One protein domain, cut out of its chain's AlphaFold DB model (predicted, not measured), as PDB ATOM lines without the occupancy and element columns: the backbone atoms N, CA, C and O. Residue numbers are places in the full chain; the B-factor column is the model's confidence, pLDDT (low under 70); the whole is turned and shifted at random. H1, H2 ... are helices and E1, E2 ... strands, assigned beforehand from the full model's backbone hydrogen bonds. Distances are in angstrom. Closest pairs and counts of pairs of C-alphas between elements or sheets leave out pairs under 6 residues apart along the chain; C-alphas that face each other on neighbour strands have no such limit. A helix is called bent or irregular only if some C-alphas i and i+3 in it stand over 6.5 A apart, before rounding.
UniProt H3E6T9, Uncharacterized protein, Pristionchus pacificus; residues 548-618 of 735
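This is residues 548 to 618 of the 735 residues of an uncharacterized protein of Pristionchus pacificus (UniProt H3E6T9). A three-stranded antiparallel sheet, E2 E1 E5, has the one helix H1 packed over one face near the end where E1 begins. The small hairpin E3 and E4 lies toward the sheet's other end, and beyond it a long loop in residues 593 to 608 makes one tip of the model, with the last residues before Arg 618 at the opposite tip. The printed part has 71 residues with one named helix and five named strands, in the order H1 E1 E2 E3 E4 E5; the class is mixed, helices and strands, with under half of the residues in named elements. The whole is compact, with a radius of gyration of the C-alphas of 12.4 A and spans of 42 by 20 by 17 A.

Find C-alpha 561 at (-49.637, 46.750, -31.226); from there E1 runs through residues 561 to 566, 16.0 A from first to last C-alpha. E2 holds residues 572 to 576 and measures 13.6 A. E5 holds residues 609 to 614, measures 15.9 A, and ends at C-alpha 614, (-49.156, 51.198, -31.023). Go back to C-alpha 548 at (-47.169, 47.994, -45.938), where H1 begins; it covers residues 548 to 557 and measures 14.5 A. H1 is neither bent nor irregular, but only just: C-alphas 554 and 557 are 6.0 A apart. E3 is residues 581 to 583 and E4 residues 590 to 592.

Begin at the inner strand E1. Its hairpin partner E2 is antiparallel at 147 degrees, with N 565 and O 573 within hydrogen-bond range at 2.8 A. On the other side E5 is antiparallel to E1 at 152 degrees, with N 564 and O 611 at 2.8 A. H1 is on this sheet, making two layers, a helix on one face of a sheet, at a height over the sheet of 8.3 A. H1 lies over E2 and runs along it at 2 degrees on the local plane; their closest C-alphas, of Leu 553 and Pro 576, are 6.0 A apart. In H1, 5 of 6 O i to N i+4 pairs are within hydrogen-bond range. E3 is near E2. The hairpin E3 and E4 is antiparallel at 153 degrees, with N 591 and O 582 at 2.9 A. H1 is apart from both E3 and E4.

Look at Gly 602 and Arg 618 for the two C-alphas farthest apart, 43.1 A. The printed part has no cut. The link from E4 to E5, 16 residues, is long. The mean pLDDT of the printed part is 82.6; it falls under 70 at residues 556 to 557 and 600 to 606.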
ATOM      1  N   PRO A 548     -46.521  49.230 -45.511       77.06
ATOM      2  CA  PRO A 548     -47.169  47.994 -45.938       77.06
ATOM      3  C   PRO A 548     -46.891  46.817 -45.003       77.06
ATOM      4  O   PRO A 548     -47.710  45.902 -44.929       77.06
ATOM      5  N   THR A 549     -45.795  46.851 -44.242       76.06
ATOM      6  CA  THR A 549     -45.550  45.874 -43.178       76.06
ATOM      7  C   THR A 549     -46.526  46.110 -42.032       76.06
ATOM      8  O   THR A 549     -47.191  45.172 -41.607       76.06
ATOM      9  N   ILE A 550     -46.722  47.356 -41.593       78.00
ATOM     10  CA  ILE A 550     -47.755  47.695 -40.598       78.00
ATOM     11  C   ILE A 550     -49.160  47.323 -41.089       78.00
ATOM     12  O   ILE A 550     -49.961  46.790 -40.318       78.00
ATOM     13  N   GLU A 551     -49.474  47.575 -42.356       77.94
ATOM     14  CA  GLU A 551     -50.798  47.289 -42.903       77.94
ATOM     15  C   GLU A 551     -51.047  45.780 -43.012       77.94
ATOM     16  O   GLU A 551     -52.117  45.312 -42.623       77.94
ATOM     17  N   ALA A 552     -50.047  44.992 -43.422       74.19
ATOM     18  CA  ALA A 552     -50.130  43.531 -43.386       74.19
ATOM     19  C   ALA A 552     -50.382  43.015 -41.957       74.19
ATOM     20  O   ALA A 552     -51.260  42.177 -41.743       74.19
ATOM     21  N   LEU A 553     -49.688  43.580 -40.960       75.25
ATOM     22  CA  LEU A 553     -49.896  43.241 -39.547       75.25
ATOM     23  C   LEU A 553     -51.308  43.574 -39.051       75.25
ATOM     24  O   LEU A 553     -51.839  42.869 -38.193       75.25
ATOM     25  N   ARG A 554     -51.933  44.631 -39.576       76.00
ATOM     26  CA  ARG A 554     -53.322  44.968 -39.241       76.00
ATOM     27  C   ARG A 554     -54.311  43.985 -39.851       76.00
ATOM     28  O   ARG A 554     -55.205  43.524 -39.140       76.00
ATOM     29  N   VAL A 555     -54.165  43.699 -41.148       72.44
ATOM     30  CA  VAL A 555     -55.130  42.902 -41.921       72.44
ATOM     31  C   VAL A 555     -55.238  41.478 -41.385       72.44
ATOM     32  O   VAL A 555     -56.349  40.960 -41.277       72.44
ATOM     33  N   ASP A 556     -54.118  40.863 -41.006       69.31
ATOM     34  CA  ASP A 556     -54.105  39.434 -40.687       69.31
ATOM     35  C   ASP A 556     -54.623  39.089 -39.276       69.31
ATOM     36  O   ASP A 556     -54.934  37.923 -39.027       69.31
ATOM     37  N   ALA A 557     -54.752  40.048 -38.341       61.56
ATOM     38  CA  ALA A 557     -54.969  39.670 -36.933       61.56
ATOM     39  C   ALA A 557     -55.570  40.713 -35.965       61.56
ATOM     40  O   ALA A 557     -55.597  40.459 -34.760       61.56
ATOM     41  N   ASN A 558     -56.079  41.867 -36.424       71.06
ATOM     42  CA  ASN A 558     -56.617  42.905 -35.518       71.06
ATOM     43  C   ASN A 558     -55.627  43.306 -34.396       71.06
ATOM     44  O   ASN A 558     -56.032  43.636 -33.275       71.06
ATOM     45  N   TYR A 559     -54.318  43.268 -34.666       80.81
ATOM     46  CA  TYR A 559     -53.331  43.674 -33.674       80.81
ATOM     47  C   TYR A 559     -53.478  45.169 -33.371       80.81
ATOM     48  O   TYR A 559     -53.522  46.009 -34.267       80.81
ATOM     49  N   LYS A 560     -53.531  45.517 -32.081       85.12
ATOM     50  CA  LYS A 560     -53.449  46.916 -31.618       85.12
ATOM     51  C   LYS A 560     -52.002  47.406 -31.513       85.12
ATOM     52  O   LYS A 560     -51.758  48.609 -31.495       85.12
ATOM     53  N   PHE A 561     -51.052  46.477 -31.435       87.19
ATOM     54  CA  PHE A 561     -49.637  46.750 -31.226       87.19
ATOM     55  C   PHE A 561     -48.794  45.855 -32.131       87.19
ATOM     56  O   PHE A 561     -49.077  44.665 -32.266       87.19
ATOM     57  N   ALA A 562     -47.738  46.423 -32.700       89.38
ATOM     58  CA  ALA A 562     -46.652  45.672 -33.316       89.38
ATOM     59  C   ALA A 562     -45.443  45.677 -32.377       89.38
ATOM     60  O   ALA A 562     -45.272  46.590 -31.565       89.38
ATOM     61  N   ARG A 563     -44.594  44.656 -32.471       91.50
ATOM     62  CA  ARG A 563     -43.313  44.641 -31.765       91.50
ATOM     63  C   ARG A 563     -42.246  45.200 -32.697       91.50
ATOM     64  O   ARG A 563     -41.929  44.561 -33.694       91.50
ATOM     65  N   ALA A 564     -41.698  46.362 -32.362       92.38
ATOM     66  CA  ALA A 564     -40.508  46.884 -33.018       92.38
ATOM     67  C   ALA A 564     -39.269  46.305 -32.339       92.38
ATOM     68  O   ALA A 564     -39.143  46.397 -31.114       92.38
ATOM     69  N   ILE A 565     -38.374  45.702 -33.115       93.31
ATOM     70  CA  ILE A 565     -37.115  45.146 -32.626       93.31
ATOM     71  C   ILE A 565     -35.948  45.766 -33.376       93.31
ATOM     72  O   ILE A 565     -35.900  45.697 -34.601       93.31
ATOM     73  N   THR A 566     -34.974  46.300 -32.642       93.81
ATOM     74  CA  THR A 566     -33.725  46.806 -33.224       93.81
ATOM     75  C   THR A 566     -32.646  45.730 -33.159       93.81
ATOM     76  O   THR A 566     -32.204  45.319 -32.081       93.81
ATOM     77  N   CYS A 567     -32.207  45.262 -34.324       91.12
ATOM     78  CA  CYS A 567     -31.063  44.371 -34.451       91.12
ATOM     79  C   CYS A 567     -29.758  45.094 -34.058       91.12
ATOM     80  O   CYS A 567     -29.661  46.313 -34.169       91.12
ATOM     81  N   GLU A 568     -28.714  44.362 -33.653       86.50
ATOM     82  CA  GLU A 568     -27.395  44.955 -33.354       86.50
ATOM     83  C   GLU A 568     -26.781  45.710 -34.533       86.50
ATOM     84  O   GLU A 568     -26.043  46.669 -34.328       86.50
ATOM     85  N   CYS A 569     -27.115  45.317 -35.766       86.69
ATOM     86  CA  CYS A 569     -26.676  46.031 -36.965       86.69
ATOM     87  C   CYS A 569     -27.370  47.395 -37.164       86.69
ATOM     88  O   CYS A 569     -27.086  48.080 -38.145       86.69
ATOM     89  N   GLY A 570     -28.279  47.779 -36.262       89.62
ATOM     90  CA  GLY A 570     -29.053  49.020 -36.309       89.62
ATOM     91  C   GLY A 570     -30.381  48.909 -37.058       89.62
ATOM     92  O   GLY A 570     -31.150  49.860 -37.040       89.62
ATOM     93  N   GLU A 571     -30.671  47.767 -37.689       90.31
ATOM     94  CA  GLU A 571     -31.916  47.558 -38.435       90.31
ATOM     95  C   GLU A 571     -33.119  47.428 -37.491       90.31
ATOM     96  O   GLU A 571     -33.133  46.544 -36.629       90.31
ATOM     97  N   GLU A 572     -34.133  48.274 -37.663       91.75
ATOM     98  CA  GLU A 572     -35.402  48.181 -36.937       91.75
ATOM     99  C   GLU A 572     -36.413  47.354 -37.742       91.75
ATOM    100  O   GLU A 572     -36.608  47.570 -38.932       91.75
ATOM    101  N   MET A 573     -37.057  46.385 -37.094       91.12
ATOM    102  CA  MET A 573     -38.047  45.506 -37.714       91.12
ATOM    103  C   MET A 573     -39.364  45.560 -36.958       91.12
ATOM    104  O   MET A 573     -39.377  45.438 -35.735       91.12
ATOM    105  N   MET A 574     -40.467  45.655 -37.692       90.69
ATOM    106  CA  MET A 574     -41.825  45.619 -37.152       90.69
ATOM    107  C   MET A 574     -42.418  44.224 -37.333       90.69
ATOM    108  O   MET A 574     -42.492  43.715 -38.448       90.69
ATOM    109  N   LEU A 575     -42.835  43.594 -36.236       90.62
ATOM    110  CA  LEU A 575     -43.298  42.208 -36.221       90.62
ATOM    111  C   LEU A 575     -44.687  42.081 -35.580       90.62
ATOM    112  O   LEU A 575     -45.024  42.864 -34.681       90.62
ATOM    113  N   PRO A 576     -45.476  41.057 -35.958       88.56
ATOM    114  CA  PRO A 576     -46.667  40.686 -35.211       88.56
ATOM    115  C   PRO A 576     -46.281  40.310 -33.778       88.56
ATOM    116  O   PRO A 576     -45.254  39.670 -33.545       88.56
ATOM    117  N   GLN A 577     -47.124  40.658 -32.805       88.56
ATOM    118  CA  GLN A 577     -46.849  40.410 -31.383       88.56
ATOM    119  C   GLN A 577     -46.600  38.920 -31.065       88.56
ATOM    120  O   GLN A 577     -45.854  38.592 -30.135       88.56
ATOM    121  N   GLU A 578     -47.220  38.027 -31.838       88.31
ATOM    122  CA  GLU A 578     -47.137  36.573 -31.686       88.31
ATOM    123  C   GLU A 578     -45.956  35.933 -32.424       88.31
ATOM    124  O   GLU A 578     -45.634  34.770 -32.163       88.31
ATOM    125  N   GLN A 579     -45.284  36.664 -33.320       90.69
ATOM    126  CA  GLN A 579     -44.142  36.124 -34.044       90.69
ATOM    127  C   GLN A 579     -42.988  35.907 -33.065       90.69
ATOM    128  O   GLN A 579     -42.464  36.848 -32.473       90.69
ATOM    129  N   LYS A 580     -42.617  34.637 -32.868       93.12
ATOM    130  CA  LYS A 580     -41.547  34.240 -31.942       93.12
ATOM    131  C   LYS A 580     -40.176  34.258 -32.579       93.12
ATOM    132  O   LYS A 580     -39.214  34.498 -31.874       93.12
ATOM    133  N   GLU A 581     -40.070  34.018 -33.880       93.25
ATOM    134  CA  GLU A 581     -38.783  33.936 -34.571       93.25
ATOM    135  C   GLU A 581     -38.727  34.976 -35.685       93.25
ATOM    136  O   GLU A 581     -39.661  35.102 -36.482       93.25
ATOM    137  N   VAL A 582     -37.627  35.721 -35.734       92.88
ATOM    138  CA  VAL A 582     -37.360  36.713 -36.773       92.88
ATOM    139  C   VAL A 582     -35.913  36.606 -37.226       92.88
ATOM    140  O   VAL A 582     -35.013  36.356 -36.425       92.88
ATOM    141  N   THR A 583     -35.698  36.824 -38.516       93.62
ATOM    142  CA  THR A 583     -34.372  36.949 -39.113       93.62
ATOM    143  C   THR A 583     -34.185  38.384 -39.569       93.62
ATOM    144  O   THR A 583     -35.002  38.888 -40.335       93.62
ATOM    145  N   CYS A 584     -33.115  39.038 -39.117       91.12
ATOM    146  CA  CYS A 584     -32.801  40.391 -39.565       91.12
ATOM    147  C   CYS A 584     -32.572  40.420 -41.087       91.12
ATOM    148  O   CYS A 584     -31.736  39.654 -41.568       91.12
ATOM    149  N   PRO A 585     -33.242  41.297 -41.858       84.62
ATOM    150  CA  PRO A 585     -33.062  41.349 -43.306       84.62
ATOM    151  C   PRO A 585     -31.668  41.850 -43.700       84.62
ATOM    152  O   PRO A 585     -31.185  41.508 -44.772       84.62
ATOM    153  N   ARG A 586     -31.010  42.622 -42.824       86.69
ATOM    154  CA  ARG A 586     -29.704  43.228 -43.091       86.69
ATOM    155  C   ARG A 586     -28.526  42.315 -42.760       86.69
ATOM    156  O   ARG A 586     -27.621  42.174 -43.573       86.69
ATOM    157  N   CYS A 587     -28.498  41.718 -41.566       89.62
ATOM    158  CA  CYS A 587     -27.383  40.860 -41.138       89.62
ATOM    159  C   CYS A 587     -27.703  39.358 -41.171       89.62
ATOM    160  O   CYS A 587     -26.844  38.545 -40.840       89.62
ATOM    161  N   HIS A 588     -28.936  38.984 -41.527       89.88
ATOM    162  CA  HIS A 588     -29.418  37.600 -41.606       89.88
ATOM    163  C   HIS A 588     -29.320  36.793 -40.300       89.88
ATOM    164  O   HIS A 588     -29.418  35.566 -40.310       89.88
ATOM    165  N   ILE A 589     -29.176  37.462 -39.151       89.44
ATOM    166  CA  ILE A 589     -29.173  36.806 -37.842       89.44
ATOM    167  C   ILE A 589     -30.611  36.500 -37.426       89.44
ATOM    168  O   ILE A 589     -31.443  37.404 -37.339       89.44
ATOM    169  N   ALA A 590     -30.874  35.226 -37.134       91.25
ATOM    170  CA  ALA A 590     -32.126  34.766 -36.552       91.25
ATOM    171  C   ALA A 590     -32.097  34.870 -35.021       91.25
ATOM    172  O   ALA A 590     -31.165  34.386 -34.366       91.25
ATOM    173  N   PHE A 591     -33.134  35.463 -34.442       90.69
ATOM    174  CA  PHE A 591     -33.306  35.566 -32.999       90.69
ATOM    175  C   PHE A 591     -34.765  35.359 -32.594       90.69
ATOM    176  O   PHE A 591     -35.695  35.518 -33.389       90.69
ATOM    177  N   ASP A 592     -34.953  34.955 -31.340       91.94
ATOM    178  CA  ASP A 592     -36.276  34.849 -30.750       91.94
ATOM    179  C   ASP A 592     -36.768  36.259 -30.388       91.94
ATOM    180  O   ASP A 592     -36.157  36.976 -29.602       91.94
ATOM    181  N   ALA A 593     -37.860  36.691 -31.005       89.81
ATOM    182  CA  ALA A 593     -38.421  38.032 -30.905       89.81
ATOM    183  C   ALA A 593     -38.991  38.362 -29.513       89.81
ATOM    184  O   ALA A 593     -39.341  39.515 -29.268       89.81
ATOM    185  N   VAL A 594     -39.162  37.372 -28.623       88.56
ATOM    186  CA  VAL A 594     -39.656  37.574 -27.247       88.56
ATOM    187  C   VAL A 594     -38.486  37.745 -26.282       88.56
ATOM    188  O   VAL A 594     -38.474  38.674 -25.483       88.56
ATOM    189  N   SER A 595     -37.507  36.851 -26.359       90.19
ATOM    190  CA  SER A 595     -36.331  36.813 -25.487       90.19
ATOM    191  C   SER A 595     -35.169  37.661 -25.995       90.19
ATOM    192  O   SER A 595     -34.222  37.884 -25.249       90.19
ATOM    193  N   LEU A 596     -35.213  38.094 -27.261       87.75
ATOM    194  CA  LEU A 596     -34.125  38.762 -27.987       87.75
ATOM    195  C   LEU A 596     -32.830  37.938 -28.059       87.75
ATOM    196  O   LEU A 596     -31.785  38.435 -28.488       87.75
ATOM    197  N   ALA A 597     -32.905  36.659 -27.683       84.19
ATOM    198  CA  ALA A 597     -31.780  35.749 -27.652       84.19
ATOM    199  C   ALA A 597     -31.572  35.087 -29.019       84.19
ATOM    200  O   ALA A 597     -32.510  34.640 -29.687       84.19
ATOM    201  N   LYS A 598     -30.305  34.972 -29.418       78.56
ATOM    202  CA  LYS A 598     -29.900  34.231 -30.611       78.56
ATOM    203  C   LYS A 598     -30.211  32.743 -30.461       78.56
ATOM    204  O   LYS A 598     -29.938  32.128 -29.427       78.56
ATOM    205  N   LYS A 599     -30.701  32.126 -31.536       76.06
ATOM    206  CA  LYS A 599     -30.856  30.668 -31.601       76.06
ATOM    207  C   LYS A 599     -29.453  30.044 -31.707       76.06
ATOM    208  O   LYS A 599     -28.704  30.345 -32.632       76.06
ATOM    209  N   ARG A 600     -29.075  29.267 -30.683       58.84
ATOM    210  CA  ARG A 600     -27.736  28.689 -30.420       58.84
ATOM    211  C   ARG A 600     -26.982  28.257 -31.693       58.84
ATOM    212  O   ARG A 600     -27.509  27.470 -32.470       58.84
ATOM    213  N   GLY A 601     -25.732  28.711 -31.848       65.06
ATOM    214  CA  GLY A 601     -24.838  28.244 -32.921       65.06
ATOM    215  C   GLY A 601     -23.506  28.988 -33.091       65.06
ATOM    216  O   GLY A 601     -22.579  28.433 -33.659       65.06
ATOM    217  N   GLY A 602     -23.354  30.205 -32.565       55.16
ATOM    218  CA  GLY A 602     -22.055  30.890 -32.567       55.16
ATOM    219  C   GLY A 602     -22.170  32.329 -32.091       55.16
ATOM    220  O   GLY A 602     -22.981  33.055 -32.648       55.16
ATOM    221  N   GLY A 603     -21.402  32.715 -31.068       57.62
ATOM    222  CA  GLY A 603     -21.282  34.087 -30.546       57.62
ATOM    223  C   GLY A 603     -22.571  34.708 -29.982       57.62
ATOM    224  O   GLY A 603     -23.605  34.754 -30.649       57.62
ATOM    225  N   ALA A 604     -22.520  35.210 -28.747       53.41
ATOM    226  CA  ALA A 604     -23.619  35.974 -28.161       53.41
ATOM    227  C   ALA A 604     -23.772  37.312 -28.907       53.41
ATOM    228  O   ALA A 604     -22.945  38.200 -28.765       53.41
ATOM    229  N   VAL A 605     -24.819  37.412 -29.724       58.81
ATOM    230  CA  VAL A 605     -25.299  38.639 -30.372       58.81
ATOM    231  C   VAL A 605     -26.754  38.770 -29.917       58.81
ATOM    232  O   VAL A 605     -27.540  37.845 -30.140       58.81
ATOM    233  N   GLN A 606     -27.087  39.845 -29.208       68.94
ATOM    234  CA  GLN A 606     -28.399  40.131 -28.627       68.94
ATOM    235  C   GLN A 606     -29.069  41.275 -29.389       68.94
ATOM    236  O   GLN A 606     -28.493  42.343 -29.547       68.94
ATOM    237  N   ALA A 607     -30.319  41.111 -29.824       73.62
ATOM    238  CA  ALA A 607     -31.068  42.276 -30.299       73.62
ATOM    239  C   ALA A 607     -31.188  43.314 -29.160       73.62
ATOM    240  O   ALA A 607     -31.402  42.951 -28.005       73.62
ATOM    241  N   ARG A 608     -31.008  44.604 -29.478       78.56
ATOM    242  CA  ARG A 608     -30.770  45.656 -28.470       78.56
ATOM    243  C   ARG A 608     -32.012  46.019 -27.665       78.56
ATOM    244  O   ARG A 608     -31.900  46.357 -26.493       78.56
ATOM    245  N   ALA A 609     -33.182  45.998 -28.297       82.75
ATOM    246  CA  ALA A 609     -34.431  46.388 -27.658       82.75
ATOM    247  C   ALA A 609     -35.637  45.824 -28.409       82.75
ATOM    248  O   ALA A 609     -35.634  45.762 -29.640       82.75
ATOM    249  N   ALA A 610     -36.682  45.482 -27.656       86.12
ATOM    250  CA  ALA A 610     -38.034  45.310 -28.167       86.12
ATOM    251  C   ALA A 610     -38.935  46.363 -27.527       86.12
ATOM    252  O   ALA A 610     -38.990  46.470 -26.302       86.12
ATOM    253  N   ARG A 611     -39.679  47.104 -28.346       91.81
ATOM    254  CA  ARG A 611     -40.738  48.008 -27.884       91.81
ATOM    255  C   ARG A 611     -42.058  47.636 -28.538       91.81
ATOM    256  O   ARG A 611     -42.097  47.235 -29.699       91.81
ATOM    257  N   LEU A 612     -43.147  47.759 -27.788       89.62
ATOM    258  CA  LEU A 612     -44.482  47.688 -28.369       89.62
ATOM    259  C   LEU A 612     -44.804  49.054 -28.966       89.62
ATOM    260  O   LEU A 612     -44.835  50.055 -28.254       89.62
ATOM    261  N   VAL A 613     -45.024  49.085 -30.273       87.19
ATOM    262  CA  VAL A 613     -45.432  50.282 -31.000       87.19
ATOM    263  C   VAL A 613     -46.939  50.190 -31.222       87.19
ATOM    264  O   VAL A 613     -47.402  49.205 -31.811       87.19
ATOM    265  N   PRO A 614     -47.732  51.161 -30.732       85.94
ATOM    266  CA  PRO A 614     -49.156  51.198 -31.023       85.94
ATOM    267  C   PRO A 614     -49.346  51.350 -32.529       85.94
ATOM    268  O   PRO A 614     -48.793  52.260 -33.147       85.94
ATOM    269  N   LEU A 615     -50.130  50.453 -33.121       84.00
ATOM    270  CA  LEU A 615     -50.502  50.595 -34.520       84.00
ATOM    271  C   LEU A 615     -51.513  51.747 -34.623       84.00
ATOM    272  O   LEU A 615     -52.431  51.813 -33.800       84.00
ATOM    273  N   PRO A 616     -51.375  52.671 -35.595       80.25
ATOM    274  CA  PRO A 616     -52.293  53.800 -35.700       80.25
ATOM    275  C   PRO A 616     -53.748  53.308 -35.769       80.25
ATOM    276  O   PRO A 616     -54.053  52.355 -36.485       80.25
ATOM    277  N   THR A 617     -54.644  53.923 -35.000       74.88
ATOM    278  CA  THR A 617     -56.035  53.454 -34.845       74.88
ATOM    279  C   THR A 617     -56.920  53.786 -36.040       74.88
ATOM    280  O   THR A 617     -57.915  53.106 -36.280       74.88
ATOM    281  N   ARG A 618     -56.568  54.830 -36.799       74.81
ATOM    282  CA  ARG A 618     -57.249  55.180 -38.045       74.81
ATOM    283  C   ARG A 618     -56.643  54.371 -39.176       74.81
ATOM    284  O   ARG A 618     -55.505  54.608 -39.575       74.81
TER     285      ARG A 618